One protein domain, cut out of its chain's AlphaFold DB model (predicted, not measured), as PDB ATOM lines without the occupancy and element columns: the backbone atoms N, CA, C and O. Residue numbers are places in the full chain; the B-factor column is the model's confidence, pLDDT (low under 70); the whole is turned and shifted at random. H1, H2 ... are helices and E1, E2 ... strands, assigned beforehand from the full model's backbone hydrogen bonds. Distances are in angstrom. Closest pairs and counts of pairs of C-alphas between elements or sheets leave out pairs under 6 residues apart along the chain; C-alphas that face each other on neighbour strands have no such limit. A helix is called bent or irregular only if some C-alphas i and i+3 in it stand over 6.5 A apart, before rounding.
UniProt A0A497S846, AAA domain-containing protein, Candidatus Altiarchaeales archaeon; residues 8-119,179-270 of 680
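What this domain is: This is residues 8 to 119 and 179 to 270 of the 680 residues of the protein "AAA domain-containing protein" of Candidatus Altiarchaeales archaeon (UniProt A0A497S846). Two long bent strands, E2 and E7, run side by side through a strongly twisted, branched sheet, and the hairpin of E2 and E3 reaches out to make one end of the long axis. H1 packs over one face near the other end, H4 packs on the opposite face with H3 against it, and a small second sheet, E6 and E9, sits by E1. The printed part has 204 residues with four named helices and nine named strands, in the order E1 H1 E2 E3 E4 E5 H2 H3 E6 H4 E7 E8 E9, class mixed. The whole spans 72 by 41 by 35 A and is only just compact, close to loose, with a radius of gyration of the C-alphas of 19.9 A.

How they stand to each other: Start at E2, residues 31 to 53, bending by 60 degrees at residue 34, and its antiparallel neighbour E7, residues 222 to 238, bending by 77 degrees at residue 226; N 38 and O 231 are 2.9 A apart. On the other side of E2, find a meander, each strand the antiparallel neighbour of the one before and each step a hairpin: E2, E3 (residues 60 to 72), E4 (78 to 82), E5 (92 to 96), with N 43 to O 69 at 2.8 A, N 79 to O 70 at 2.9 A and N 82 to O 92 at 2.7 A. On one side of E7 lie E1, residues 8 to 11, parallel, N 230 to O 9 at 2.8 A, and E8, residues 247 to 249, its hairpin partner, N 234 to O 249 at 2.8 A. E6, residues 194 to 196, and E9, residues 267 to 269, are antiparallel, N 195 to O 268 at 2.9 A. H1, residues 15 to 26, is on the branched sheet at a height of 10.0 A, along the strands; its closest C-alpha pair with E2 is Ser 25 and Val 31, 5.6 A. H4, residues 208 to 219, is on the opposite face at 8.2 A, over E2 and slantwise at 50 degrees on the local plane. H3, residues 107 to 119, touches H4's residues 214 to 219 alone, the same way at a steep tilt of 44 degrees; the C-alphas of Ser 114 and Leu 218 come closest, 4.8 A. H2, residues 99 to 102, only grazes the sheet and only just touches H4, with 3 pairs of C-alphas within 8 A, Leu 99 and Val 214 closest at 7.4 A. Every O i to N i+4 pair is within hydrogen-bond range in H1, H3 and H4; H2 is too short for one.

Where its parts are: Find C-alpha 31 at (176.515, 115.463, 114.342); E2 runs 63.2 A to C-alpha 53 at (218.719, 157.423, 93.029). E7 measures 42.3 A, E3 37.7 A, H3 18.4 A. E9 ends at C-alpha 269, (197.498, 131.441, 131.170).

The domain as a whole: The C-alphas farthest apart are Pro 29 and Leu 56, 75.1 A. Residues 120 to 178 are not printed; C-alphas 119 and 179 stand 15.3 A apart. E6 to H4 and E8 to E9 are long links. Mean pLDDT of the printed part is 79.5, with residues 50 to 62, 83 to 91, 240 to 245 and 257 to 266 among those under 70.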
ATOM      1  N   THR A   8     203.337 133.613 123.043       83.12
ATOM      2  CA  THR A   8     202.119 132.854 122.802       83.12
ATOM      3  C   THR A   8     200.913 133.688 123.133       83.12
ATOM      4  O   THR A   8     200.878 134.406 124.132       83.12
ATOM      5  N   SER A   9     199.918 133.566 122.275       88.62
ATOM      6  CA  SER A   9     198.637 134.227 122.424       88.62
ATOM      7  C   SER A   9     197.533 133.311 121.914       88.62
ATOM      8  O   SER A   9     197.788 132.245 121.348       88.62
ATOM      9  N   SER A  10     196.285 133.696 122.133       90.00
ATOM     10  CA  SER A  10     195.129 133.033 121.541       90.00
ATOM     11  C   SER A  10     194.130 134.069 121.050       90.00
ATOM     12  O   SER A  10     194.049 135.170 121.594       90.00
ATOM     13  N   PHE A  11     193.362 133.743 120.013       91.12
ATOM     14  CA  PHE A  11     192.206 134.559 119.652       91.12
ATOM     15  C   PHE A  11     191.054 134.309 120.625       91.12
ATOM     16  O   PHE A  11     190.748 133.168 120.971       91.12
ATOM     17  N   ALA A  12     190.381 135.381 121.042       87.12
ATOM     18  CA  ALA A  12     189.293 135.287 122.005       87.12
ATOM     19  C   ALA A  12     188.076 134.545 121.428       87.12
ATOM     20  O   ALA A  12     187.646 134.805 120.296       87.12
ATOM     21  N   ILE A  13     187.472 133.684 122.251       86.31
ATOM     22  CA  ILE A  13     186.280 132.908 121.897       86.31
ATOM     23  C   ILE A  13     185.011 133.754 122.084       86.31
ATOM     24  O   ILE A  13     184.776 134.352 123.134       86.31
ATOM     25  N   SER A  14     184.140 133.770 121.076       86.56
ATOM     26  CA  SER A  14     182.790 134.323 121.168       86.56
ATOM     27  C   SER A  14     181.832 133.301 121.789       86.56
ATOM     28  O   SER A  14     181.285 132.447 121.092       86.56
ATOM     29  N   ALA A  15     181.561 133.438 123.090       80.69
ATOM     30  CA  ALA A  15     180.660 132.541 123.824       80.69
ATOM     31  C   ALA A  15     179.235 132.468 123.233       80.69
ATOM     32  O   ALA A  15     178.569 131.442 123.328       80.69
ATOM     33  N   GLU A  16     178.731 133.550 122.627       82.38
ATOM     34  CA  GLU A  16     177.429 133.541 121.940       82.38
ATOM     35  C   GLU A  16     177.468 132.659 120.686       82.38
ATOM     36  O   GLU A  16     176.567 131.851 120.470       82.38
ATOM     37  N   PHE A  17     178.518 132.797 119.872       83.25
ATOM     38  CA  PHE A  17     178.673 132.010 118.654       83.25
ATOM     39  C   PHE A  17     178.900 130.531 118.975       83.25
ATOM     40  O   PHE A  17     178.237 129.672 118.400       83.25
ATOM     41  N   GLU A  18     179.768 130.242 119.943       86.75
ATOM     42  CA  GLU A  18     180.031 128.882 120.410       86.75
ATOM     43  C   GLU A  18     178.749 128.203 120.922       86.75
ATOM     44  O   GLU A  18     178.416 127.105 120.476       86.75
ATOM     45  N   LYS A  19     177.966 128.879 121.777       86.31
ATOM     46  CA  LYS A  19     176.684 128.350 122.276       86.31
ATOM     47  C   LYS A  19     175.699 128.029 121.157       86.31
ATOM     48  O   LYS A  19     174.995 127.025 121.244       86.31
ATOM     49  N   ASN A  20     175.651 128.853 120.110       86.38
ATOM     50  CA  ASN A  20     174.772 128.609 118.967       86.38
ATOM     51  C   ASN A  20     175.174 127.343 118.194       86.38
ATOM     52  O   ASN A  20     174.295 126.577 117.802       86.38
ATOM     53  N   ILE A  21     176.475 127.091 118.017       86.62
ATOM     54  CA  ILE A  21     176.973 125.877 117.346       86.62
ATOM     55  C   ILE A  21     176.784 124.633 118.223       86.62
ATOM     56  O   ILE A  21     176.347 123.598 117.723       86.62
ATOM     57  N   ILE A  22     177.032 124.736 119.533       85.88
ATOM     58  CA  ILE A  22     176.764 123.642 120.482       85.88
ATOM     59  C   ILE A  22     175.283 123.260 120.438       85.88
ATOM     60  O   ILE A  22     174.961 122.082 120.295       85.88
ATOM     61  N   LYS A  23     174.384 124.253 120.485       88.25
ATOM     62  CA  LYS A  23     172.942 124.020 120.369       88.25
ATOM     63  C   LYS A  23     172.585 123.346 119.042       88.25
ATOM     64  O   LYS A  23     171.867 122.353 119.050       88.25
ATOM     65  N   PHE A  24     173.136 123.826 117.925       86.19
ATOM     66  CA  PHE A  24     172.943 123.201 116.616       86.19
ATOM     67  C   PHE A  24     173.375 121.725 116.600       86.19
ATOM     68  O   PHE A  24     172.655 120.892 116.056       86.19
ATOM     69  N   SER A  25     174.507 121.379 117.220       84.75
ATOM     70  CA  SER A  25     174.948 119.983 117.335       84.75
ATOM     71  C   SER A  25     174.037 119.158 118.246       84.75
ATOM     72  O   SER A  25     173.747 118.015 117.917       84.75
ATOM     73  N   SER A  26     173.565 119.710 119.368       83.88
ATOM     74  CA  SER A  26     172.637 119.010 120.273       83.88
ATOM     75  C   SER A  26     171.280 118.727 119.625       83.88
ATOM     76  O   SER A  26     170.702 117.669 119.858       83.88
ATOM     77  N   ASP A  27     170.799 119.639 118.777       87.50
ATOM     78  CA  ASP A  27     169.540 119.485 118.040       87.50
ATOM     79  C   ASP A  27     169.656 118.464 116.877       87.50
ATOM     80  O   ASP A  27     168.642 118.058 116.307       87.50
ATOM     81  N   ASN A  28     170.873 118.016 116.524       83.44
ATOM     82  CA  ASN A  28     171.141 117.089 115.420       83.44
ATOM     83  C   ASN A  28     171.916 115.839 115.895       83.44
ATOM     84  O   ASN A  28     173.146 115.852 115.916       83.44
ATOM     85  N   PRO A  29     171.246 114.702 116.177       79.44
ATOM     86  CA  PRO A  29     171.884 113.521 116.779       79.44
ATOM     87  C   PRO A  29     172.944 112.840 115.894       79.44
ATOM     88  O   PRO A  29     173.750 112.057 116.387       79.44
ATOM     89  N   ASN A  30     172.968 113.147 114.594       83.44
ATOM     90  CA  ASN A  30     173.957 112.629 113.647       83.44
ATOM     91  C   ASN A  30     175.195 113.531 113.518       83.44
ATOM     92  O   ASN A  30     175.973 113.336 112.588       83.44
ATOM     93  N   VAL A  31     175.373 114.538 114.378       83.50
ATOM     94  CA  VAL A  31     176.515 115.463 114.342       83.50
ATOM     95  C   VAL A  31     177.317 115.339 115.630       83.50
ATOM     96  O   VAL A  31     176.783 115.526 116.722       83.50
ATOM     97  N   LYS A  32     178.612 115.050 115.499       86.19
ATOM     98  CA  LYS A  32     179.585 115.143 116.592       86.19
ATOM     99  C   LYS A  32     180.320 116.473 116.511       86.19
ATOM    100  O   LYS A  32     180.728 116.883 115.427       86.19
ATOM    101  N   LEU A  33     180.488 117.121 117.659       89.50
ATOM    102  CA  LEU A  33     181.180 118.397 117.788       89.50
ATOM    103  C   LEU A  33     182.507 118.206 118.520       89.50
ATOM    104  O   LEU A  33     182.519 117.690 119.636       89.50
ATOM    105  N   TYR A  34     183.592 118.691 117.926       89.31
ATOM    106  CA  TYR A  34     184.919 118.731 118.537       89.31
ATOM    107  C   TYR A  34     185.378 120.178 118.701       89.31
ATOM    108  O   TYR A  34     185.201 120.999 117.796       89.31
ATOM    109  N   LYS A  35     185.970 120.489 119.854       91.81
ATOM    110  CA  LYS A  35     186.528 121.806 120.176       91.81
ATOM    111  C   LYS A  35     188.043 121.736 120.082       91.81
ATOM    112  O   LYS A  35     188.647 120.933 120.787       91.81
ATOM    113  N   ARG A  36     188.654 122.531 119.200       90.12
ATOM    114  CA  ARG A  36     190.090 122.430 118.922       90.12
ATOM    115  C   ARG A  36     190.771 123.790 118.800       90.12
ATOM    116  O   ARG A  36     190.148 124.789 118.437       90.12
ATOM    117  N   TYR A  37     192.064 123.822 119.089       89.62
ATOM    118  CA  TYR A  37     192.949 124.959 118.892       89.62
ATOM    119  C   TYR A  37     193.964 124.656 117.803       89.62
ATOM    120  O   TYR A  37     194.753 123.722 117.914       89.62
ATOM    121  N   MET A  38     193.998 125.525 116.803       92.50
ATOM    122  CA  MET A  38     194.958 125.469 115.714       92.50
ATOM    123  C   MET A  38     196.146 126.397 116.007       92.50
ATOM    124  O   MET A  38     195.928 127.593 116.225       92.50
ATOM    125  N   PRO A  39     197.395 125.901 116.021       90.12
ATOM    126  CA  PRO A  39     198.573 126.739 116.186       90.12
ATOM    127  C   PRO A  39     198.852 127.526 114.898       90.12
ATOM    128  O   PRO A  39     199.202 126.950 113.867       90.12
ATOM    129  N   LEU A  40     198.731 128.854 114.955       93.00
ATOM    130  CA  LEU A  40     199.107 129.740 113.857       93.00
ATOM    131  C   LEU A  40     200.444 130.421 114.150       93.00
ATOM    132  O   LEU A  40     200.599 131.075 115.179       93.00
ATOM    133  N   GLY A  41     201.399 130.328 113.230       90.56
ATOM    134  CA  GLY A  41     202.592 131.167 113.251       90.56
ATOM    135  C   GLY A  41     202.246 132.565 112.750       90.56
ATOM    136  O   GLY A  41     201.835 132.709 111.595       90.56
ATOM    137  N   ARG A  42     202.423 133.588 113.593       91.88
ATOM    138  CA  ARG A  42     202.344 134.990 113.169       91.88
ATOM    139  C   ARG A  42     203.710 135.439 112.672       91.88
ATOM    140  O   ARG A  42     204.666 135.568 113.439       91.88
ATOM    141  N   LEU A  43     203.785 135.668 111.371       90.56
ATOM    142  CA  LEU A  43     205.019 135.961 110.663       90.56
ATOM    143  C   LEU A  43     205.073 137.439 110.293       90.56
ATOM    144  O   LEU A  43     204.232 137.887 109.519       90.56
ATOM    145  N   GLU A  44     206.064 138.177 110.790       89.75
ATOM    146  CA  GLU A  44     206.407 139.490 110.242       89.75
ATOM    147  C   GLU A  44     207.142 139.271 108.916       89.75
ATOM    148  O   GLU A  44     208.197 138.628 108.862       89.75
ATOM    149  N   ILE A  45     206.568 139.796 107.836       89.25
ATOM    150  CA  ILE A  45     207.171 139.789 106.507       89.25
ATOM    151  C   ILE A  45     207.684 141.181 106.157       89.25
ATOM    152  O   ILE A  45     206.970 142.176 106.293       89.25
ATOM    153  N   ILE A  46     208.931 141.259 105.697       87.00
ATOM    154  CA  ILE A  46     209.634 142.515 105.430       87.00
ATOM    155  C   ILE A  46     210.120 142.513 103.982       87.00
ATOM    156  O   ILE A  46     210.975 141.716 103.603       87.00
ATOM    157  N   LYS A  47     209.585 143.416 103.158       86.62
ATOM    158  CA  LYS A  47     209.963 143.558 101.746       86.62
ATOM    159  C   LYS A  47     210.731 144.858 101.543       86.62
ATOM    160  O   LYS A  47     210.265 145.927 101.939       86.62
ATOM    161  N   THR A  48     211.904 144.764 100.925       81.25
ATOM    162  CA  THR A  48     212.742 145.926 100.595       81.25
ATOM    163  C   THR A  48     212.584 146.242  99.114       81.25
ATOM    164  O   THR A  48     212.971 145.443  98.266       81.25
ATOM    165  N   GLU A  49     212.013 147.400  98.786       74.25
ATOM    166  CA  GLU A  49     211.809 147.845  97.406       74.25
ATOM    167  C   GLU A  49     212.733 149.022  97.072       74.25
ATOM    168  O   GLU A  49     212.698 150.032  97.772       74.25
ATOM    169  N   GLY A  50     213.497 148.878  95.977       57.97
ATOM    170  CA  GLY A  50     214.113 149.941  95.168       57.97
ATOM    171  C   GLY A  50     215.055 150.934  95.867       57.97
ATOM    172  O   GLY A  50     214.739 151.532  96.886       57.97
ATOM    173  N   PHE A  51     216.206 151.204  95.252       52.69
ATOM    174  CA  PHE A  51     217.024 152.364  95.605       52.69
ATOM    175  C   PHE A  51     216.558 153.571  94.786       52.69
ATOM    176  O   PHE A  51     216.835 153.635  93.587       52.69
ATOM    177  N   ASP A  52     215.892 154.542  95.414       46.75
ATOM    178  CA  ASP A  52     215.682 155.843  94.768       46.75
ATOM    179  C   ASP A  52     217.067 156.496  94.595       46.75
ATOM    180  O   ASP A  52     217.719 156.891  95.569       46.75
ATOM    181  N   LYS A  53     217.562 156.580  93.352       43.53
ATOM    182  CA  LYS A  53     218.719 157.423  93.029       43.53
ATOM    183  C   LYS A  53     218.244 158.869  93.110       43.53
ATOM    184  O   LYS A  53     217.688 159.399  92.153       43.53
ATOM    185  N   GLY A  54     218.436 159.502  94.266       45.53
ATOM    186  CA  GLY A  54     218.249 160.944  94.389       45.53
ATOM    187  C   GLY A  54     219.051 161.685  93.312       45.53
ATOM    188  O   GLY A  54     220.145 161.259  92.944       45.53
ATOM    189  N   ILE A  55     218.517 162.813  92.836       49.66
ATOM    190  CA  ILE A  55     219.084 163.676  91.773       49.66
ATOM    191  C   ILE A  55     220.535 164.121  92.082       49.66
ATOM    192  O   ILE A  55     221.285 164.513  91.193       49.66
ATOM    193  N   LEU A  56     220.975 163.983  93.334       47.19
ATOM    194  CA  LEU A  56     222.361 164.114  93.772       47.19
ATOM    195  C   LEU A  56     222.855 162.752  94.284       47.19
ATOM    196  O   LEU A  56     222.465 162.316  95.367       47.19
ATOM    197  N   PHE A  57     223.720 162.101  93.500       47.59
ATOM    198  CA  PHE A  57     224.359 160.790  93.716       47.59
ATOM    199  C   PHE A  57     225.143 160.652  95.046       47.59
ATOM    200  O   PHE A  57     226.356 160.449  95.041       47.59
ATOM    201  N   LYS A  58     224.491 160.757  96.212       45.56
ATOM    202  CA  LYS A  58     225.150 160.549  97.519       45.56
ATOM    203  C   LYS A  58     224.369 159.724  98.540       45.56
ATOM    204  O   LYS A  58     224.970 159.324  99.533       45.56
ATOM    205  N   ARG A  59     223.085 159.411  98.326       47.28
ATOM    206  CA  ARG A  59     222.344 158.477  99.195       47.28
ATOM    207  C   ARG A  59     221.348 157.651  98.395       47.28
ATOM    208  O   ARG A  59     220.508 158.206  97.698       47.28
ATOM    209  N   ALA A  60     221.458 156.336  98.532       51.19
ATOM    210  CA  ALA A  60     220.473 155.383  98.063       51.19
ATOM    211  C   ALA A  60     219.508 155.116  99.229       51.19
ATOM    212  O   ALA A  60     219.922 154.592 100.263       51.19
ATOM    213  N   THR A  61     218.253 155.545  99.114       55.97
ATOM    214  CA  THR A  61     217.220 155.276 100.126       55.97
ATOM    215  C   THR A  61     216.396 154.079  99.678       55.97
ATOM    216  O   THR A  61     215.772 154.142  98.621       55.97
ATOM    217  N   ALA A  62     216.409 153.004 100.466       63.12
ATOM    218  CA  ALA A  62     215.557 151.838 100.259       63.12
ATOM    219  C   ALA A  62     214.228 152.014 101.008       63.12
ATOM    220  O   ALA A  62     214.228 152.472 102.155       63.12
ATOM    221  N   ARG A  63     213.098 151.654 100.385       76.06
ATOM    222  CA  ARG A  63     211.789 151.647 101.061       76.06
ATOM    223  C   ARG A  63     211.542 150.266 101.660       76.06
ATOM    224  O   ARG A  63     211.527 149.270 100.945       76.06
ATOM    225  N   ILE A  64     211.344 150.212 102.975       81.06
ATOM    226  CA  ILE A  64     211.041 148.976 103.705       81.06
ATOM    227  C   ILE A  64     209.533 148.927 103.960       81.06
ATOM    228  O   ILE A  64     208.985 149.825 104.599       81.06
ATOM    229  N   LYS A  65     208.875 147.870 103.483       85.25
ATOM    230  CA  LYS A  65     207.461 147.571 103.745       85.25
ATOM    231  C   LYS A  65     207.353 146.379 104.685       85.25
ATOM    232  O   LYS A  65     208.152 145.449 104.591       85.25
ATOM    233  N   ARG A  66     206.365 146.403 105.580       88.06
ATOM    234  CA  ARG A  66     206.130 145.356 106.582       88.06
ATOM    235  C   ARG A  66     204.668 144.939 106.591       88.06
ATOM    236  O   ARG A  66     203.803 145.799 106.426       88.06
ATOM    237  N   ASN A  67     204.410 143.657 106.800       90.62
ATOM    238  CA  ASN A  67     203.073 143.124 107.049       90.62
ATOM    239  C   ASN A  67     203.159 141.880 107.948       90.62
ATOM    240  O   ASN A  67     204.258 141.392 108.215       90.62
ATOM    241  N   HIS A  68     202.015 141.358 108.386       90.88
ATOM    242  CA  HIS A  68     201.929 140.137 109.186       90.88
ATOM    243  C   HIS A  68     201.076 139.083 108.488       90.88
ATOM    244  O   HIS A  68     200.018 139.406 107.963       90.88
ATOM    245  N   LEU A  69     201.526 137.828 108.505       91.25
ATOM    246  CA  LEU A  69     200.788 136.667 107.995       91.25
ATOM    247  C   LEU A  69     200.472 135.697 109.129       91.25
ATOM    248  O   LEU A  69     201.296 135.506 110.021       91.25
ATOM    249  N   TYR A  70     199.327 135.025 109.037       92.25
ATOM    250  CA  TYR A  70     198.953 133.935 109.935       92.25
ATOM    251  C   TYR A  70     198.928 132.611 109.185       92.25
ATOM    252  O   TYR A  70     198.093 132.404 108.301       92.25
ATOM    253  N   VAL A  71     199.842 131.713 109.545       91.81
ATOM    254  CA  VAL A  71     200.017 130.423 108.871       91.81
ATOM    255  C   VAL A  71     199.740 129.281 109.829       91.81
ATOM    256  O   VAL A  71     200.343 129.205 110.893       91.81
ATOM    257  N   ASP A  72     198.858 128.382 109.420       90.94
ATOM    258  CA  ASP A  72     198.567 127.119 110.089       90.94
ATOM    259  C   ASP A  72     199.806 126.229 110.146       90.94
ATOM    260  O   ASP A  72     200.316 125.792 109.110       90.94
ATOM    261  N   LEU A  73     200.279 125.940 111.353       87.12
ATOM    262  CA  LEU A  73     201.425 125.061 111.566       87.12
ATOM    263  C   LEU A  73     201.033 123.576 111.591       87.12
ATOM    264  O   LEU A  73     201.914 122.718 111.535       87.12
ATOM    265  N   SER A  74     199.738 123.259 111.648       83.25
ATOM    266  CA  SER A  74     199.217 121.890 111.595       83.25
ATOM    267  C   SER A  74     198.942 121.460 110.161       83.25
ATOM    268  O   SER A  74     199.414 120.415 109.744       83.25
ATOM    269  N   HIS A  75     198.258 122.281 109.360       82.94
ATOM    270  CA  HIS A  75     197.855 121.877 108.002       82.94
ATOM    271  C   HIS A  75     198.521 122.667 106.869       82.94
ATOM    272  O   HIS A  75     198.324 122.325 105.702       82.94
ATOM    273  N   GLY A  76     199.296 123.714 107.174       83.12
ATOM    274  CA  GLY A  76     199.990 124.503 106.156       83.12
ATOM    275  C   GLY A  76     199.052 125.369 105.309       83.12
ATOM    276  O   GLY A  76     199.283 125.538 104.117       83.12
ATOM    277  N   ASN A  77     197.973 125.894 105.891       88.25
ATOM    278  CA  ASN A  77     197.080 126.882 105.283       88.25
ATOM    279  C   ASN A  77     197.481 128.312 105.666       88.25
ATOM    280  O   ASN A  77     197.924 128.564 106.785       88.25
ATOM    281  N   LEU A  78     197.260 129.271 104.767       89.12
ATOM    282  CA  LEU A  78     197.362 130.698 105.081       89.12
ATOM    283  C   LEU A  78     195.968 131.251 105.395       89.12
ATOM    284  O   LEU A  78     195.024 130.982 104.651       89.12
ATOM    285  N   TYR A  79     195.835 132.041 106.458       89.62
ATOM    286  CA  TYR A  79     194.565 132.659 106.840       89.62
ATOM    287  C   TYR A  79     194.582 134.171 106.640       89.62
ATOM    288  O   TYR A  79     195.593 134.835 106.872       89.62
ATOM    289  N   TYR A  80     193.439 134.718 106.232       89.25
ATOM    290  CA  TYR A  80     193.246 136.158 106.081       89.25
ATOM    291  C   TYR A  80     191.800 136.563 106.399       89.25
ATOM    292  O   TYR A  80     190.876 135.748 106.365       89.25
ATOM    293  N   ALA A  81     191.597 137.834 106.733       86.94
ATOM    294  CA  ALA A  81     190.291 138.397 107.036       86.94
ATOM    295  C   ALA A  81     189.605 138.893 105.757       86.94
ATOM    296  O   ALA A  81     190.046 139.849 105.129       86.94
ATOM    297  N   HIS A  82     188.477 138.301 105.388       80.00
ATOM    298  CA  HIS A  82     187.614 138.800 104.330       80.00
ATOM    299  C   HIS A  82     186.550 139.757 104.897       80.00
ATOM    300  O   HIS A  82     185.714 139.381 105.726       80.00
ATOM    301  N   CYS A  83     186.544 141.000 104.407       65.38
ATOM    302  CA  CYS A  83     185.541 142.016 104.733       65.38
ATOM    303  C   CYS A  83     184.665 142.272 103.498       65.38
ATOM    304  O   CYS A  83     185.116 142.885 102.533       65.38
ATOM    305  N   VAL A  84     183.417 141.796 103.511       53.44
ATOM    306  CA  VAL A  84     182.411 142.159 102.492       53.44
ATOM    307  C   VAL A  84     181.830 143.529 102.863       53.44
ATOM    308  O   VAL A  84     181.647 143.799 104.044       53.44
ATOM    309  N   GLY A  85     181.578 144.389 101.872       45.75
ATOM    310  CA  GLY A  85     181.266 145.817 102.018       45.75
ATOM    311  C   GLY A  85     180.210 146.256 103.053       45.75
ATOM    312  O   GLY A  85     179.382 145.486 103.532       45.75
ATOM    313  N   ILE A  86     180.234 147.579 103.284       40.03
ATOM    314  CA  ILE A  86     179.635 148.401 104.359       40.03
ATOM    315  C   ILE A  86     180.505 148.429 105.627       40.03
ATOM    316  O   ILE A  86     180.953 147.404 106.126       40.03
ATOM    317  N   LEU A  87     180.723 149.646 106.142       42.62
ATOM    318  CA  LEU A  87     181.631 150.077 107.224       42.62
ATOM    319  C   LEU A  87     181.542 149.332 108.582       42.62
ATOM    320  O   LEU A  87     182.227 149.726 109.520       42.62
ATOM    321  N   HIS A  88     180.759 148.255 108.704       45.72
ATOM    322  CA  HIS A  88     180.517 147.526 109.956       45.72
ATOM    323  C   HIS A  88     180.345 145.996 109.800       45.72
ATOM    324  O   HIS A  88     179.842 145.342 110.716       45.72
ATOM    325  N   ALA A  89     180.717 145.393 108.664       52.84
ATOM    326  CA  ALA A  89     180.600 143.942 108.492       52.84
ATOM    327  C   ALA A  89     181.577 143.168 109.402       52.84
ATOM    328  O   ALA A  89     182.745 143.536 109.533       52.84
ATOM    329  N   LYS A  90     181.106 142.077 110.028       62.50
ATOM    330  CA  LYS A  90     181.959 141.189 110.837       62.50
ATOM    331  C   LYS A  90     183.033 140.553 109.937       62.50
ATOM    332  O   LYS A  90     182.654 139.965 108.920       62.50
ATOM    333  N   PRO A  91     184.324 140.626 110.302       68.81
ATOM    334  CA  PRO A  91     185.389 139.992 109.534       68.81
ATOM    335  C   PRO A  91     185.158 138.476 109.504       68.81
ATOM    336  O   PRO A  91     184.937 137.860 110.549       68.81
ATOM    337  N   ARG A  92     185.170 137.877 108.309       79.75
ATOM    338  CA  ARG A  92     185.157 136.416 108.143       79.75
ATOM    339  C   ARG A  92     186.580 135.945 107.901       79.75
ATOM    340  O   ARG A  92     187.276 136.541 107.092       79.75
ATOM    341  N   VAL A  93     187.011 134.896 108.588       86.44
ATOM    342  CA  VAL A  93     188.324 134.293 108.332       86.44
ATOM    343  C   VAL A  93     188.193 133.329 107.161       86.44
ATOM    344  O   VAL A  93     187.346 132.437 107.182       86.44
ATOM    345  N   GLU A  94     189.018 133.525 106.139       84.88
ATOM    346  CA  GLU A  94     189.114 132.645 104.978       84.88
ATOM    347  C   GLU A  94     190.478 131.952 104.939       84.88
ATOM    348  O   GLU A  94     191.482 132.492 105.410       84.88
ATOM    349  N   LYS A  95     190.494 130.737 104.379       86.62
ATOM    350  CA  LYS A  95     191.690 129.903 104.232       86.62
ATOM    351  C   LYS A  95     192.167 129.883 102.784       86.62
ATOM    352  O   LYS A  95     191.363 129.736 101.866       86.62
ATOM    353  N   ILE A  96     193.477 129.964 102.594       85.44
ATOM    354  CA  ILE A  96     194.159 129.787 101.314       85.44
ATOM    355  C   ILE A  96     195.026 128.529 101.418       85.44
ATOM    356  O   ILE A  96     196.059 128.516 102.092       85.44
ATOM    357  N   ASP A  97     194.611 127.476 100.717       81.88
ATOM    358  CA  ASP A  97     195.284 126.169 100.651       81.88
ATOM    359  C   ASP A  97     196.393 126.166  99.579       81.88
ATOM    360  O   ASP A  97     196.416 125.352  98.657       81.88
ATOM    361  N   LEU A  98     197.282 127.162  99.635       81.75
ATOM    362  CA  LEU A  98     198.395 127.267  98.690       81.75
ATOM    363  C   LEU A  98     199.673 126.658  99.260       81.75
ATOM    364  O   LEU A  98     200.335 125.886  98.575       81.75
ATOM    365  N   LEU A  99     200.012 126.994 100.507       82.81
ATOM    366  CA  LEU A  99     201.283 126.621 101.128       82.81
ATOM    367  C   LEU A  99     201.479 125.099 101.158       82.81
ATOM    368  O   LEU A  99     202.522 124.626 100.715       82.81
ATOM    369  N   ARG A 100     200.455 124.331 101.550       81.06
ATOM    370  CA  ARG A 100     200.466 122.861 101.489       81.06
ATOM    371  C   ARG A 100     200.798 122.305 100.098       81.06
ATOM    372  O   ARG A 100     201.509 121.311  99.998       81.06
ATOM    373  N   ARG A 101     200.318 122.935  99.021       84.62
ATOM    374  CA  ARG A 101     200.536 122.466  97.636       84.62
ATOM    375  C   ARG A 101     201.939 122.758  97.118       84.62
ATOM    376  O   ARG A 101     202.395 122.079  96.204       84.62
ATOM    377  N   VAL A 102     202.598 123.767  97.685       87.81
ATOM    378  CA  VAL A 102     203.890 124.280  97.203       87.81
ATOM    379  C   VAL A 102     205.031 124.060  98.200       87.81
ATOM    380  O   VAL A 102     206.141 124.533  97.973       87.81
ATOM    381  N   ILE A 103     204.787 123.347  99.306       84.69
ATOM    382  CA  ILE A 103     205.748 123.195 100.410       84.69
ATOM    383  C   ILE A 103     207.067 122.536  99.971       84.69
ATOM    384  O   ILE A 103     208.153 122.945 100.397       84.69
ATOM    385  N   ASP A 104     206.970 121.573  99.054       86.25
ATOM    386  CA  ASP A 104     208.098 120.808  98.517       86.25
ATOM    387  C   ASP A 104     208.616 121.357  97.177       86.25
ATOM    388  O   ASP A 104     209.456 120.734  96.531       86.25
ATOM    389  N   PHE A 105     208.142 122.529  96.742       90.81
ATOM    390  CA  PHE A 105     208.614 123.137  95.499       90.81
ATOM    391  C   PHE A 105     210.056 123.629  95.621       90.81
ATOM    392  O   PHE A 105     210.513 124.079  96.679       90.81
ATOM    393  N   THR A 106     210.769 123.584  94.496       90.88
ATOM    394  CA  THR A 106     212.115 124.149  94.394       90.88
ATOM    395  C   THR A 106     212.062 125.685  94.433       90.88
ATOM    396  O   THR A 106     211.039 126.285  94.085       90.88
ATOM    397  N   PRO A 107     213.164 126.367  94.805       90.38
ATOM    398  CA  PRO A 107     213.238 127.829  94.746       90.38
ATOM    399  C   PRO A 107     212.878 128.413  93.372       90.38
ATOM    400  O   PRO A 107     212.209 129.441  93.296       90.38
ATOM    401  N   GLN A 108     213.268 127.741  92.284       90.25
ATOM    402  CA  GLN A 108     212.949 128.152  90.913       90.25
ATOM    403  C   GLN A 108     211.440 128.103  90.636       90.25
ATOM    404  O   GLN A 108     210.876 129.069  90.116       90.25
ATOM    405  N   MET A 109     210.769 127.025  91.051       93.00
ATOM    406  CA  MET A 109     209.314 126.895  90.942       93.00
ATOM    407  C   MET A 109     208.585 127.960  91.767       93.00
ATOM    408  O   MET A 109     207.640 128.577  91.278       93.00
ATOM    409  N   LEU A 110     209.039 128.215  93.000       92.56
ATOM    410  CA  LEU A 110     208.442 129.216  93.890       92.56
ATOM    411  C   LEU A 110     208.597 130.643  93.350       92.56
ATOM    412  O   LEU A 110     207.634 131.405  93.385       92.56
ATOM    413  N   ASN A 111     209.765 130.991  92.806       90.69
ATOM    414  CA  ASN A 111     209.997 132.295  92.178       90.69
ATOM    415  C   ASN A 111     209.151 132.480  90.913       90.69
ATOM    416  O   ASN A 111     208.578 133.547  90.702       90.69
ATOM    417  N   THR A 112     209.027 131.432  90.096       91.12
ATOM    418  CA  THR A 112     208.179 131.452  88.894       91.12
ATOM    419  C   THR A 112     206.710 131.638  89.272       91.12
ATOM    420  O   THR A 112     206.017 132.481  88.705       91.12
ATOM    421  N   LEU A 113     206.239 130.912  90.290       91.38
ATOM    422  CA  LEU A 113     204.883 131.060  90.811       91.38
ATOM    423  C   LEU A 113     204.647 132.453  91.418       91.38
ATOM    424  O   LEU A 113     203.609 133.052  91.149       91.38
ATOM    425  N   SER A 114     205.608 132.982  92.180       89.06
ATOM    426  CA  SER A 114     205.584 134.353  92.712       89.06
ATOM    427  C   SER A 114     205.403 135.381  91.591       89.06
ATOM    428  O   SER A 114     204.499 136.214  91.649       89.06
ATOM    429  N   TYR A 115     206.184 135.253  90.512       89.19
ATOM    430  CA  TYR A 115     206.096 136.128  89.343       89.19
ATOM    431  C   TYR A 115     204.714 136.078  88.673       89.19
ATOM    432  O   TYR A 115     204.142 137.120  88.344       89.19
ATOM    433  N   ILE A 116     204.146 134.876  88.511       89.38
ATOM    434  CA  ILE A 116     202.803 134.688  87.938       89.38
ATOM    435  C   ILE A 116     201.731 135.320  88.837       89.38
ATOM    436  O   ILE A 116     200.838 135.998  88.331       89.38
ATOM    437  N   LEU A 117     201.814 135.125  90.156       86.69
ATOM    438  CA  LEU A 117     200.853 135.664  91.124       86.69
ATOM    439  C   LEU A 117     200.882 137.196  91.187       86.69
ATOM    440  O   LEU A 117     199.822 137.820  91.213       86.69
ATOM    441  N   ASP A 118     202.071 137.803  91.139       83.56
ATOM    442  CA  ASP A 118     202.233 139.262  91.154       83.56
ATOM    443  C   ASP A 118     201.653 139.925  89.888       83.56
ATOM    444  O   ASP A 118     201.114 141.034  89.950       83.56
ATOM    445  N   ARG A 119     201.743 139.250  88.731       84.19
ATOM    446  CA  ARG A 119     201.264 139.769  87.434       84.19
ATOM    447  C   ARG A 119     199.847 139.323  87.069       84.19
ATOM    448  O   ARG A 119     199.255 139.877  86.145       84.19
ATOM    449  N   GLU A 179     200.715 144.317 100.662       81.12
ATOM    450  CA  GLU A 179     200.330 145.405 101.584       81.12
ATOM    451  C   GLU A 179     198.911 145.282 102.158       81.12
ATOM    452  O   GLU A 179     198.454 146.155 102.899       81.12
ATOM    453  N   ASP A 180     198.173 144.240 101.782       84.56
ATOM    454  CA  ASP A 180     196.800 144.080 102.220       84.56
ATOM    455  C   ASP A 180     196.754 143.795 103.725       84.56
ATOM    456  O   ASP A 180     197.222 142.759 104.206       84.56
ATOM    457  N   LYS A 181     196.157 144.722 104.482       83.12
ATOM    458  CA  LYS A 181     196.002 144.594 105.937       83.12
ATOM    459  C   LYS A 181     195.189 143.368 106.332       83.12
ATOM    460  O   LYS A 181     195.293 142.934 107.472       83.12
ATOM    461  N   ARG A 182     194.395 142.804 105.415       86.12
ATOM    462  CA  ARG A 182     193.592 141.595 105.643       86.12
ATOM    463  C   ARG A 182     194.422 140.380 106.060       86.12
ATOM    464  O   ARG A 182     193.863 139.476 106.672       86.12
ATOM    465  N   TYR A 183     195.719 140.354 105.765       86.62
ATOM    466  CA  TYR A 183     196.611 139.297 106.237       86.62
ATOM    467  C   TYR A 183     196.844 139.312 107.753       86.62
ATOM    468  O   TYR A 183     196.999 138.253 108.362       86.62
ATOM    469  N   ASP A 184     196.809 140.489 108.376       89.88
ATOM    470  CA  ASP A 184     196.989 140.622 109.814       89.88
ATOM    471  C   ASP A 184     195.654 140.414 110.540       89.88
ATOM    472  O   ASP A 184     194.889 141.350 110.787       89.88
ATOM    473  N   LEU A 185     195.366 139.166 110.909       90.00
ATOM    474  CA  LEU A 185     194.150 138.814 111.645       90.00
ATOM    475  C   LEU A 185     194.019 139.579 112.971       90.00
ATOM    476  O   LEU A 185     192.901 139.933 113.361       90.00
ATOM    477  N   SER A 186     195.136 139.904 113.637       89.00
ATOM    478  CA  SER A 186     195.117 140.682 114.883       89.00
ATOM    479  C   SER A 186     194.584 142.097 114.687       89.00
ATOM    480  O   SER A 186     194.083 142.698 115.635       89.00
ATOM    481  N   SER A 187     194.609 142.645 113.469       87.31
ATOM    482  CA  SER A 187     193.991 143.941 113.170       87.31
ATOM    483  C   SER A 187     192.459 143.908 113.272       87.31
ATOM    484  O   SER A 187     191.850 144.952 113.506       87.31
ATOM    485  N   PHE A 188     191.837 142.729 113.167       86.69
ATOM    486  CA  PHE A 188     190.379 142.562 113.125       86.69
ATOM    487  C   PHE A 188     189.807 141.768 114.306       86.69
ATOM    488  O   PHE A 188     188.624 141.916 114.624       86.69
ATOM    489  N   LEU A 189     190.624 140.935 114.949       88.56
ATOM    490  CA  LEU A 189     190.209 139.997 115.990       88.56
ATOM    491  C   LEU A 189     190.850 140.322 117.340       88.56
ATOM    492  O   LEU A 189     191.967 140.834 117.415       88.56
ATOM    493  N   GLU A 190     190.117 140.026 118.409       87.69
ATOM    494  CA  GLU A 190     190.579 140.199 119.784       87.69
ATOM    495  C   GLU A 190     191.572 139.085 120.157       87.69
ATOM    496  O   GLU A 190     191.293 137.902 119.945       87.69
ATOM    497  N   VAL A 191     192.714 139.463 120.735       88.50
ATOM    498  CA  VAL A 191     193.789 138.554 121.167       88.50
ATOM    499  C   VAL A 191     193.880 138.561 122.695       88.50
ATOM    500  O   VAL A 191     193.769 139.616 123.320       88.50
ATOM    501  N   VAL A 192     194.074 137.388 123.292       88.50
ATOM    502  CA  VAL A 192     194.191 137.153 124.739       88.50
ATOM    503  C   VAL A 192     195.442 136.328 125.059       88.50
ATOM    504  O   VAL A 192     196.021 135.686 124.183       88.50
ATOM    505  N   ASP A 193     195.864 136.346 126.325       83.31
ATOM    506  CA  ASP A 193     196.991 135.565 126.853       83.31
ATOM    507  C   ASP A 193     196.543 134.298 127.607       83.31
ATOM    508  O   ASP A 193     197.356 133.644 128.261       83.31
ATOM    509  N   THR A 194     195.263 133.932 127.514       82.06
ATOM    510  CA  THR A 194     194.675 132.725 128.108       82.06
ATOM    511  C   THR A 194     194.068 131.816 127.039       82.06
ATOM    512  O   THR A 194     193.755 132.256 125.932       82.06
ATOM    513  N   ILE A 195     193.922 130.533 127.365       83.44
ATOM    514  CA  ILE A 195     193.149 129.553 126.588       83.44
ATOM    515  C   ILE A 195     192.125 128.858 127.485       83.44
ATOM    516  O   ILE A 195     192.319 128.787 128.698       83.44
ATOM    517  N   ASP A 196     191.073 128.314 126.884       84.38
ATOM    518  CA  ASP A 196     190.120 127.420 127.547       84.38
ATOM    519  C   ASP A 196     190.641 125.974 127.458       84.38
ATOM    520  O   ASP A 196     190.845 125.457 126.360       84.38
ATOM    521  N   ASP A 197     190.891 125.323 128.597       81.19
ATOM    522  CA  ASP A 197     191.421 123.951 128.627       81.19
ATOM    523  C   ASP A 197     190.445 122.882 128.096       81.19
ATOM    524  O   ASP A 197     190.859 121.751 127.848       81.19
ATOM    525  N   SER A 198     189.181 123.247 127.841       82.25
ATOM    526  CA  SER A 198     188.180 122.355 127.245       82.25
ATOM    527  C   SER A 198     188.353 122.131 125.735       82.25
ATOM    528  O   SER A 198     187.596 121.365 125.135       82.25
ATOM    529  N   TYR A 199     189.318 122.811 125.108       86.69
ATOM    530  CA  TYR A 199     189.674 122.663 123.698       86.69
ATOM    531  C   TYR A 199     190.975 121.866 123.552       86.69
ATOM    532  O   TYR A 199     192.010 122.228 124.120       86.69
ATOM    533  N   ASP A 200     190.959 120.848 122.694       82.62
ATOM    534  CA  ASP A 200     192.156 120.073 122.362       82.62
ATOM    535  C   ASP A 200     193.095 120.879 121.460       82.62
ATOM    536  O   ASP A 200     192.652 121.613 120.578       82.62
ATOM    537  N   ARG A 201     194.411 120.751 121.632       81.62
ATOM    538  CA  ARG A 201     195.378 121.449 120.770       81.62
ATOM    539  C   ARG A 201     195.821 120.563 119.620       81.62
ATOM    540  O   ARG A 201     196.227 119.425 119.836       81.62
ATOM    541  N   ASP A 202     195.819 121.122 118.419       81.75
ATOM    542  CA  ASP A 202     196.405 120.461 117.262       81.75
ATOM    543  C   ASP A 202     197.929 120.422 117.383       81.75
ATOM    544  O   ASP A 202     198.573 121.362 117.864       81.75
ATOM    545  N   SER A 203     198.511 119.319 116.920       74.12
ATOM    546  CA  SER A 203     199.954 119.155 116.812       74.12
ATOM    547  C   SER A 203     200.528 120.066 115.730       74.12
ATOM    548  O   SER A 203     199.926 120.270 114.676       74.12
ATOM    549  N   ILE A 204     201.726 120.596 115.968       76.69
ATOM    550  CA  ILE A 204     202.502 121.292 114.938       76.69
ATOM    551  C   ILE A 204     203.137 120.235 114.025       76.69
ATOM    552  O   ILE A 204     204.014 119.484 114.456       76.69
ATOM    553  N   GLU A 205     202.706 120.180 112.766       74.88
ATOM    554  CA  GLU A 205     203.185 119.191 111.789       74.88
ATOM    555  C   GLU A 205     204.244 119.779 110.850       74.88
ATOM    556  O   GLU A 205     205.234 119.117 110.527       74.88
ATOM    557  N   TYR A 206     204.081 121.042 110.448       68.00
ATOM    558  CA  TYR A 206     204.968 121.700 109.494       68.00
ATOM    559  C   TYR A 206     206.159 122.366 110.184       68.00
ATOM    560  O   TYR A 206     206.011 123.133 111.136       68.00
ATOM    561  N   SER A 207     207.359 122.130 109.641       72.56
ATOM    562  CA  SER A 207     208.556 122.864 110.056       72.56
ATOM    563  C   SER A 207     208.418 124.352 109.710       72.56
ATOM    564  O   SER A 207     208.103 124.721 108.572       72.56
ATOM    565  N   LEU A 208     208.717 125.204 110.693       77.81
ATOM    566  CA  LEU A 208     208.784 126.658 110.536       77.81
ATOM    567  C   LEU A 208     209.820 127.069 109.484       77.81
ATOM    568  O   LEU A 208     209.627 128.075 108.804       77.81
ATOM    569  N   GLU A 209     210.876 126.274 109.301       71.75
ATOM    570  CA  GLU A 209     211.881 126.496 108.265       71.75
ATOM    571  C   GLU A 209     211.274 126.344 106.866       71.75
ATOM    572  O   GLU A 209     211.401 127.245 106.033       71.75
ATOM    573  N   LYS A 210     210.552 125.241 106.615       80.06
ATOM    574  CA  LYS A 210     209.897 124.996 105.320       80.06
ATOM    575  C   LYS A 210     208.871 126.084 105.010       80.06
ATOM    576  O   LYS A 210     208.876 126.625 103.904       80.06
ATOM    577  N   ILE A 211     208.046 126.452 105.993       85.06
ATOM    578  CA  ILE A 211     207.064 127.538 105.857       85.06
ATOM    579  C   ILE A 211     207.768 128.866 105.554       85.06
ATOM    580  O   ILE A 211     207.426 129.545 104.584       85.06
ATOM    581  N   GLY A 212     208.786 129.220 106.342       85.62
ATOM    582  CA  GLY A 212     209.544 130.456 106.168       85.62
ATOM    583  C   GLY A 212     210.246 130.529 104.812       85.62
ATOM    584  O   GLY A 212     210.231 131.581 104.173       85.62
ATOM    585  N   ARG A 213     210.810 129.410 104.334       88.75
ATOM    586  CA  ARG A 213     211.427 129.287 103.005       88.75
ATOM    587  C   ARG A 213     210.414 129.560 101.901       88.75
ATOM    588  O   ARG A 213     210.683 130.373 101.021       88.75
ATOM    589  N   VAL A 214     209.263 128.896 101.952       89.44
ATOM    590  CA  VAL A 214     208.220 129.053 100.935       89.44
ATOM    591  C   VAL A 214     207.715 130.487 100.896       89.44
ATOM    592  O   VAL A 214     207.667 131.076  99.823       89.44
ATOM    593  N   ILE A 215     207.411 131.078 102.053       89.44
ATOM    594  CA  ILE A 215     206.909 132.457 102.139       89.44
ATOM    595  C   ILE A 215     207.954 133.453 101.643       89.44
ATOM    596  O   ILE A 215     207.609 134.359 100.885       89.44
ATOM    597  N   ARG A 216     209.228 133.252 101.997       89.12
ATOM    598  CA  ARG A 216     210.336 134.082 101.514       89.12
ATOM    599  C   ARG A 216     210.381 134.138  99.990       89.12
ATOM    600  O   ARG A 216     210.461 135.232  99.444       89.12
ATOM    601  N   TYR A 217     210.319 132.989  99.313       89.44
ATOM    602  CA  TYR A 217     210.349 132.951  97.846       89.44
ATOM    603  C   TYR A 217     209.030 133.420  97.224       89.44
ATOM    604  O   TYR A 217     209.044 134.167  96.252       89.44
ATOM    605  N   LEU A 218     207.889 133.045  97.806       87.62
ATOM    606  CA  LEU A 218     206.574 133.361  97.251       87.62
ATOM    607  C   LEU A 218     206.247 134.861  97.312       87.62
ATOM    608  O   LEU A 218     205.675 135.398  96.369       87.62
ATOM    609  N   PHE A 219     206.620 135.545  98.398       86.25
ATOM    610  CA  PHE A 219     206.379 136.984  98.575       86.25
ATOM    611  C   PHE A 219     207.599 137.859  98.247       86.25
ATOM    612  O   PHE A 219     207.478 139.092  98.213       86.25
ATOM    613  N   ASN A 220     208.755 137.234  97.992       86.69
ATOM    614  CA  ASN A 220     210.050 137.889  97.827       86.69
ATOM    615  C   ASN A 220     210.347 138.853  98.993       86.69
ATOM    616  O   ASN A 220     210.445 140.071  98.817       86.69
ATOM    617  N   CYS A 221     210.392 138.305 100.210       87.44
ATOM    618  CA  CYS A 221     210.527 139.068 101.451       87.44
ATOM    619  C   CYS A 221     211.349 138.320 102.510       87.44
ATOM    620  O   CYS A 221     211.480 137.096 102.486       87.44
ATOM    621  N   ASP A 222     211.848 139.047 103.502       84.50
ATOM    622  CA  ASP A 222     212.336 138.448 104.738       84.50
ATOM    623  C   ASP A 222     211.167 138.036 105.632       84.50
ATOM    624  O   ASP A 222     210.113 138.665 105.615       84.50
ATOM    625  N   VAL A 223     211.357 136.966 106.406       87.19
ATOM    626  CA  VAL A 223     210.323 136.375 107.266       87.19
ATOM    627  C   VAL A 223     210.883 136.191 108.674       87.19
ATOM    628  O   VAL A 223     211.953 135.588 108.854       87.19
ATOM    629  N   LEU A 224     210.153 136.689 109.667       83.38
ATOM    630  CA  LEU A 224     210.443 136.577 111.096       83.38
ATOM    631  C   LEU A 224     209.220 136.003 111.818       83.38
ATOM    632  O   LEU A 224     208.098 136.389 111.518       83.38
ATOM    633  N   LEU A 225     209.425 135.088 112.766       85.38
ATOM    634  CA  LEU A 225     208.348 134.627 113.646       85.38
ATOM    635  C   LEU A 225     208.240 135.576 114.834       85.38
ATOM    636  O   LEU A 225     209.229 135.751 115.543       85.38
ATOM    637  N   GLU A 226     207.064 136.136 115.084       83.31
ATOM    638  CA  GLU A 226     206.842 136.965 116.276       83.31
ATOM    639  C   GLU A 226     206.185 136.174 117.411       83.31
ATOM    640  O   GLU A 226     206.604 136.248 118.569       83.31
ATOM    641  N   GLU A 227     205.143 135.412 117.082       86.12
ATOM    642  CA  GLU A 227     204.336 134.680 118.057       86.12
ATOM    643  C   GLU A 227     203.690 133.431 117.446       86.12
ATOM    644  O   GLU A 227     203.502 133.335 116.231       86.12
ATOM    645  N   ILE A 228     203.337 132.476 118.309       89.12
ATOM    646  CA  ILE A 228     202.379 131.416 117.991       89.12
ATOM    647  C   ILE A 228     201.041 131.817 118.609       89.12
ATOM    648  O   ILE A 228     200.911 131.902 119.832       89.12
ATOM    649  N   THR A 229     200.042 132.027 117.760       92.00
ATOM    650  CA  THR A 229     198.680 132.363 118.171       92.00
ATOM    651  C   THR A 229     197.772 131.153 117.989       92.00
ATOM    652  O   THR A 229     197.606 130.654 116.878       92.00
ATOM    653  N   TYR A 230     197.145 130.687 119.066       90.88
ATOM    654  CA  TYR A 230     196.174 129.597 119.007       90.88
ATOM    655  C   TYR A 230     194.809 130.112 118.549       90.88
ATOM    656  O   TYR A 230     194.185 130.940 119.222       90.88
ATOM    657  N   MET A 231     194.328 129.604 117.416       93.81
ATOM    658  CA  MET A 231     193.017 129.932 116.868       93.81
ATOM    659  C   MET A 231     191.987 128.866 117.270       93.81
ATOM    660  O   MET A 231     192.131 127.714 116.854       93.81
ATOM    661  N   PRO A 232     190.955 129.212 118.063       91.94
ATOM    662  CA  PRO A 232     189.892 128.276 118.404       91.94
ATOM    663  C   PRO A 232     189.030 127.994 117.175       91.94
ATOM    664  O   PRO A 232     188.678 128.905 116.416       91.94
ATOM    665  N   TYR A 233     188.649 126.736 117.006       92.00
ATOM    666  CA  TYR A 233     187.700 126.312 115.992       92.00
ATOM    667  C   TYR A 233     186.881 125.110 116.470       92.00
ATOM    668  O   TYR A 233     187.265 124.357 117.363       92.00
ATOM    669  N   LEU A 234     185.700 124.977 115.883       90.44
ATOM    670  CA  LEU A 234     184.727 123.937 116.161       90.44
ATOM    671  C   LEU A 234     184.578 123.076 114.916       90.44
ATOM    672  O   LEU A 234     184.369 123.610 113.826       90.44
ATOM    673  N   VAL A 235     184.661 121.761 115.074       89.69
ATOM    674  CA  VAL A 235     184.523 120.802 113.976       89.69
ATOM    675  C   VAL A 235     183.229 120.031 114.152       89.69
ATOM    676  O   VAL A 235     183.049 119.365 115.169       89.69
ATOM    677  N   CYS A 236     182.345 120.115 113.159       87.25
ATOM    678  CA  CYS A 236     181.135 119.301 113.096       87.25
ATOM    679  C   CYS A 236     181.350 118.137 112.123       87.25
ATOM    680  O   CYS A 236     181.501 118.356 110.919       87.25
ATOM    681  N   GLU A 237     181.322 116.907 112.635       84.88
ATOM    682  CA  GLU A 237     181.421 115.680 111.842       84.88
ATOM    683  C   GLU A 237     180.072 114.961 111.782       84.88
ATOM    684  O   GLU A 237     179.458 114.661 112.809       84.88
ATOM    685  N   HIS A 238     179.606 114.658 110.571       81.56
ATOM    686  CA  HIS A 238     178.354 113.938 110.362       81.56
ATOM    687  C   HIS A 238     178.569 112.419 110.426       81.56
ATOM    688  O   HIS A 238     179.234 111.825 109.580       81.56
ATOM    689  N   VAL A 239     177.944 111.763 111.400       72.44
ATOM    690  CA  VAL A 239     178.016 110.312 111.597       72.44
ATOM    691  C   VAL A 239     177.043 109.609 110.642       72.44
ATOM    692  O   VAL A 239     175.844 109.884 110.652       72.44
ATOM    693  N   GLY A 240     177.548 108.678 109.822       64.62
ATOM    694  CA  GLY A 240     176.722 107.776 109.001       64.62
ATOM    695  C   GLY A 240     176.613 108.104 107.505       64.62
ATOM    696  O   GLY A 240     175.912 107.396 106.785       64.62
ATOM    697  N   ARG A 241     177.320 109.124 107.000       60.94
ATOM    698  CA  ARG A 241     177.469 109.390 105.556       60.94
ATOM    699  C   ARG A 241     178.950 109.349 105.181       60.94
ATOM    700  O   ARG A 241     179.721 110.137 105.709       60.94
ATOM    701  N   LYS A 242     179.334 108.445 104.271       50.03
ATOM    702  CA  LYS A 242     180.732 108.268 103.827       50.03
ATOM    703  C   LYS A 242     181.315 109.492 103.098       50.03
ATOM    704  O   LYS A 242     182.527 109.639 103.103       50.03
ATOM    705  N   ASP A 243     180.461 110.377 102.577       52.38
ATOM    706  CA  ASP A 243     180.855 111.568 101.805       52.38
ATOM    707  C   ASP A 243     180.457 112.895 102.482       52.38
ATOM    708  O   ASP A 243     180.309 113.918 101.814       52.38
ATOM    709  N   ALA A 244     180.176 112.903 103.791       56.59
ATOM    710  CA  ALA A 244     179.771 114.145 104.447       56.59
ATOM    711  C   ALA A 244     180.966 115.081 104.677       56.59
ATOM    712  O   ALA A 244     181.942 114.706 105.320       56.59
ATOM    713  N   GLU A 245     180.858 116.312 104.176       55.78
ATOM    714  CA  GLU A 245     181.857 117.358 104.384       55.78
ATOM    715  C   GLU A 245     181.975 117.715 105.873       55.78
ATOM    716  O   GLU A 245     180.992 118.071 106.529       55.78
ATOM    717  N   THR A 246     183.195 117.652 106.403       71.56
ATOM    718  CA  THR A 246     183.531 118.202 107.717       71.56
ATOM    719  C   THR A 246     183.484 119.726 107.644       71.56
ATOM    720  O   THR A 246     184.240 120.341 106.888       71.56
ATOM    721  N   VAL A 247     182.609 120.350 108.436       77.62
ATOM    722  CA  VAL A 247     182.472 121.814 108.461       77.62
ATOM    723  C   VAL A 247     183.158 122.374 109.702       77.62
ATOM    724  O   VAL A 247     182.790 122.042 110.831       77.62
ATOM    725  N   SER A 248     184.138 123.251 109.484       84.19
ATOM    726  CA  SER A 248     184.831 123.983 110.546       84.19
ATOM    727  C   SER A 248     184.204 125.361 110.752       84.19
ATOM    728  O   SER A 248     184.031 126.125 109.800       84.19
ATOM    729  N   TYR A 249     183.918 125.709 112.004       86.69
ATOM    730  CA  TYR A 249     183.424 127.023 112.408       86.69
ATOM    731  C   TYR A 249     184.439 127.716 113.316       86.69
ATOM    732  O   TYR A 249     185.002 127.094 114.208       86.69
ATOM    733  N   PHE A 250     184.634 129.021 113.137       89.50
ATOM    734  CA  PHE A 250     185.581 129.804 113.931       89.50
ATOM    735  C   PHE A 250     184.825 130.712 114.913       89.50
ATOM    736  O   PHE A 250     184.300 131.747 114.490       89.50
ATOM    737  N   PRO A 251     184.727 130.361 116.211       86.69
ATOM    738  CA  PRO A 251     184.033 131.159 117.219       86.69
ATOM    739  C   PRO A 251     184.872 132.374 117.643       86.69
ATOM    740  O   PRO A 251     185.171 132.546 118.817       86.69
ATOM    741  N   LEU A 252     185.273 133.225 116.700       87.88
ATOM    742  CA  LEU A 252     186.219 134.316 116.940       87.88
ATOM    743  C   LEU A 252     185.502 135.598 117.363       87.88
ATOM    744  O   LEU A 252     184.419 135.927 116.869       87.88
ATOM    745  N   CYS A 253     186.124 136.352 118.267       85.75
ATOM    746  CA  CYS A 253     185.614 137.644 118.703       85.75
ATOM    747  C   CYS A 253     186.234 138.797 117.885       85.75
ATOM    748  O   CYS A 253     187.456 138.964 117.906       85.75
ATOM    749  N   PRO A 254     185.431 139.625 117.190       83.62
ATOM    750  CA  PRO A 254     185.933 140.839 116.551       83.62
ATOM    751  C   PRO A 254     186.457 141.849 117.578       83.62
ATOM    752  O   PRO A 254     185.897 141.975 118.674       83.62
ATOM    753  N   LYS A 255     187.467 142.632 117.185       80.12
ATOM    754  CA  LYS A 255     187.967 143.761 117.982       80.12
ATOM    755  C   LYS A 255     186.838 144.730 118.342       80.12
ATOM    756  O   LYS A 255     185.972 145.025 117.519       80.12
ATOM    757  N   ASN A 256     186.881 145.253 119.569       72.44
ATOM    758  CA  ASN A 256     185.905 146.208 120.119       72.44
ATOM    759  C   ASN A 256     184.455 145.684 120.219       72.44
ATOM    760  O   ASN A 256     183.513 146.473 120.305       72.44
ATOM    761  N   SER A 257     184.242 144.364 120.216       66.88
ATOM    762  CA  SER A 257     182.911 143.788 120.421       66.88
ATOM    763  C   SER A 257     182.446 143.965 121.881       66.88
ATOM    764  O   SER A 257     183.145 143.537 122.797       66.88
ATOM    765  N   PRO A 258     181.241 144.509 122.149       55.25
ATOM    766  CA  PRO A 258     180.715 144.675 123.512       55.25
ATOM    767  C   PRO A 258     180.293 143.349 124.178       55.25
ATOM    768  O   PRO A 258     179.900 143.335 125.341       55.25
ATOM    769  N   LYS A 259     180.353 142.224 123.450       55.66
ATOM    770  CA  LYS A 259     179.949 140.881 123.907       55.66
ATOM    771  C   LYS A 259     181.141 139.992 124.289       55.66
ATOM    772  O   LYS A 259     181.100 138.777 124.110       55.66
ATOM    773  N   VAL A 260     182.209 140.593 124.800       53.84
ATOM    774  CA  VAL A 260     183.355 139.877 125.369       53.84
ATOM    775  C   VAL A 260     182.961 139.405 126.775       53.84
ATOM    776  O   VAL A 260     182.942 140.193 127.714       53.84
ATOM    777  N   LYS A 261     182.595 138.128 126.940       48.81
ATOM    778  CA  LYS A 261     182.481 137.502 128.270       48.81
ATOM    779  C   LYS A 261     183.689 136.584 128.477       48.81
ATOM    780  O   LYS A 261     183.740 135.518 127.883       48.81
ATOM    781  N   ARG A 262     184.641 137.057 129.290       52.72
ATOM    782  CA  ARG A 262     185.929 136.430 129.656       52.72
ATOM    783  C   ARG A 262     185.846 135.706 131.004       52.72
ATOM    784  O   ARG A 262     186.494 136.131 131.945       52.72
ATOM    785  N   ASN A 263     184.951 134.735 131.141       50.78
ATOM    786  CA  ASN A 263     184.859 133.943 132.370       50.78
ATOM    787  C   ASN A 263     184.531 132.495 131.986       50.78
ATOM    788  O   ASN A 263     183.401 132.049 132.196       50.78
ATOM    789  N   TYR A 264     185.484 131.782 131.380       54.03
ATOM    790  CA  TYR A 264     185.468 130.325 131.502       54.03
ATOM    791  C   TYR A 264     186.080 129.984 132.865       54.03
ATOM    792  O   TYR A 264     187.097 130.553 133.256       54.03
ATOM    793  N   GLU A 265     185.454 129.090 133.631       53.50
ATOM    794  CA  GLU A 265     186.002 128.628 134.922       53.50
ATOM    795  C   GLU A 265     187.347 127.884 134.749       53.50
ATOM    796  O   GLU A 265     188.063 127.652 135.719       53.50
ATOM    797  N   THR A 266     187.695 127.566 133.500       60.00
ATOM    798  CA  THR A 266     188.794 126.722 133.024       60.00
ATOM    799  C   THR A 266     189.921 127.484 132.298       60.00
ATOM    800  O   THR A 266     190.722 126.887 131.578       60.00
ATOM    801  N   GLU A 267     190.005 128.814 132.430       75.06
ATOM    802  CA  GLU A 267     191.040 129.590 131.725       75.06
ATOM    803  C   GLU A 267     192.460 129.325 132.261       75.06
ATOM    804  O   GLU A 267     192.758 129.509 133.444       75.06
ATOM    805  N   VAL A 268     193.380 128.979 131.355       73.75
ATOM    806  CA  VAL A 268     194.801 128.754 131.652       73.75
ATOM    807  C   VAL A 268     195.659 129.805 130.955       73.75
ATOM    808  O   VAL A 268     195.554 130.020 129.747       73.75
ATOM    809  N   LYS A 269     196.563 130.443 131.707       79.00
ATOM    810  CA  LYS A 269     197.498 131.441 131.170       79.00
ATOM    811  C   LYS A 269     198.567 130.802 130.280       79.00
ATOM    812  O   LYS A 269     199.280 129.889 130.703       79.00
ATOM    813  N   LEU A 270     198.719 131.330 129.069       67.88
ATOM    814  CA  LEU A 270     199.736 130.911 128.116       67.88
ATOM    815  C   LEU A 270     201.126 131.386 128.555       67.88
ATOM    816  O   LEU A 270     201.326 132.511 129.016       67.88
TER     817      LEU A 270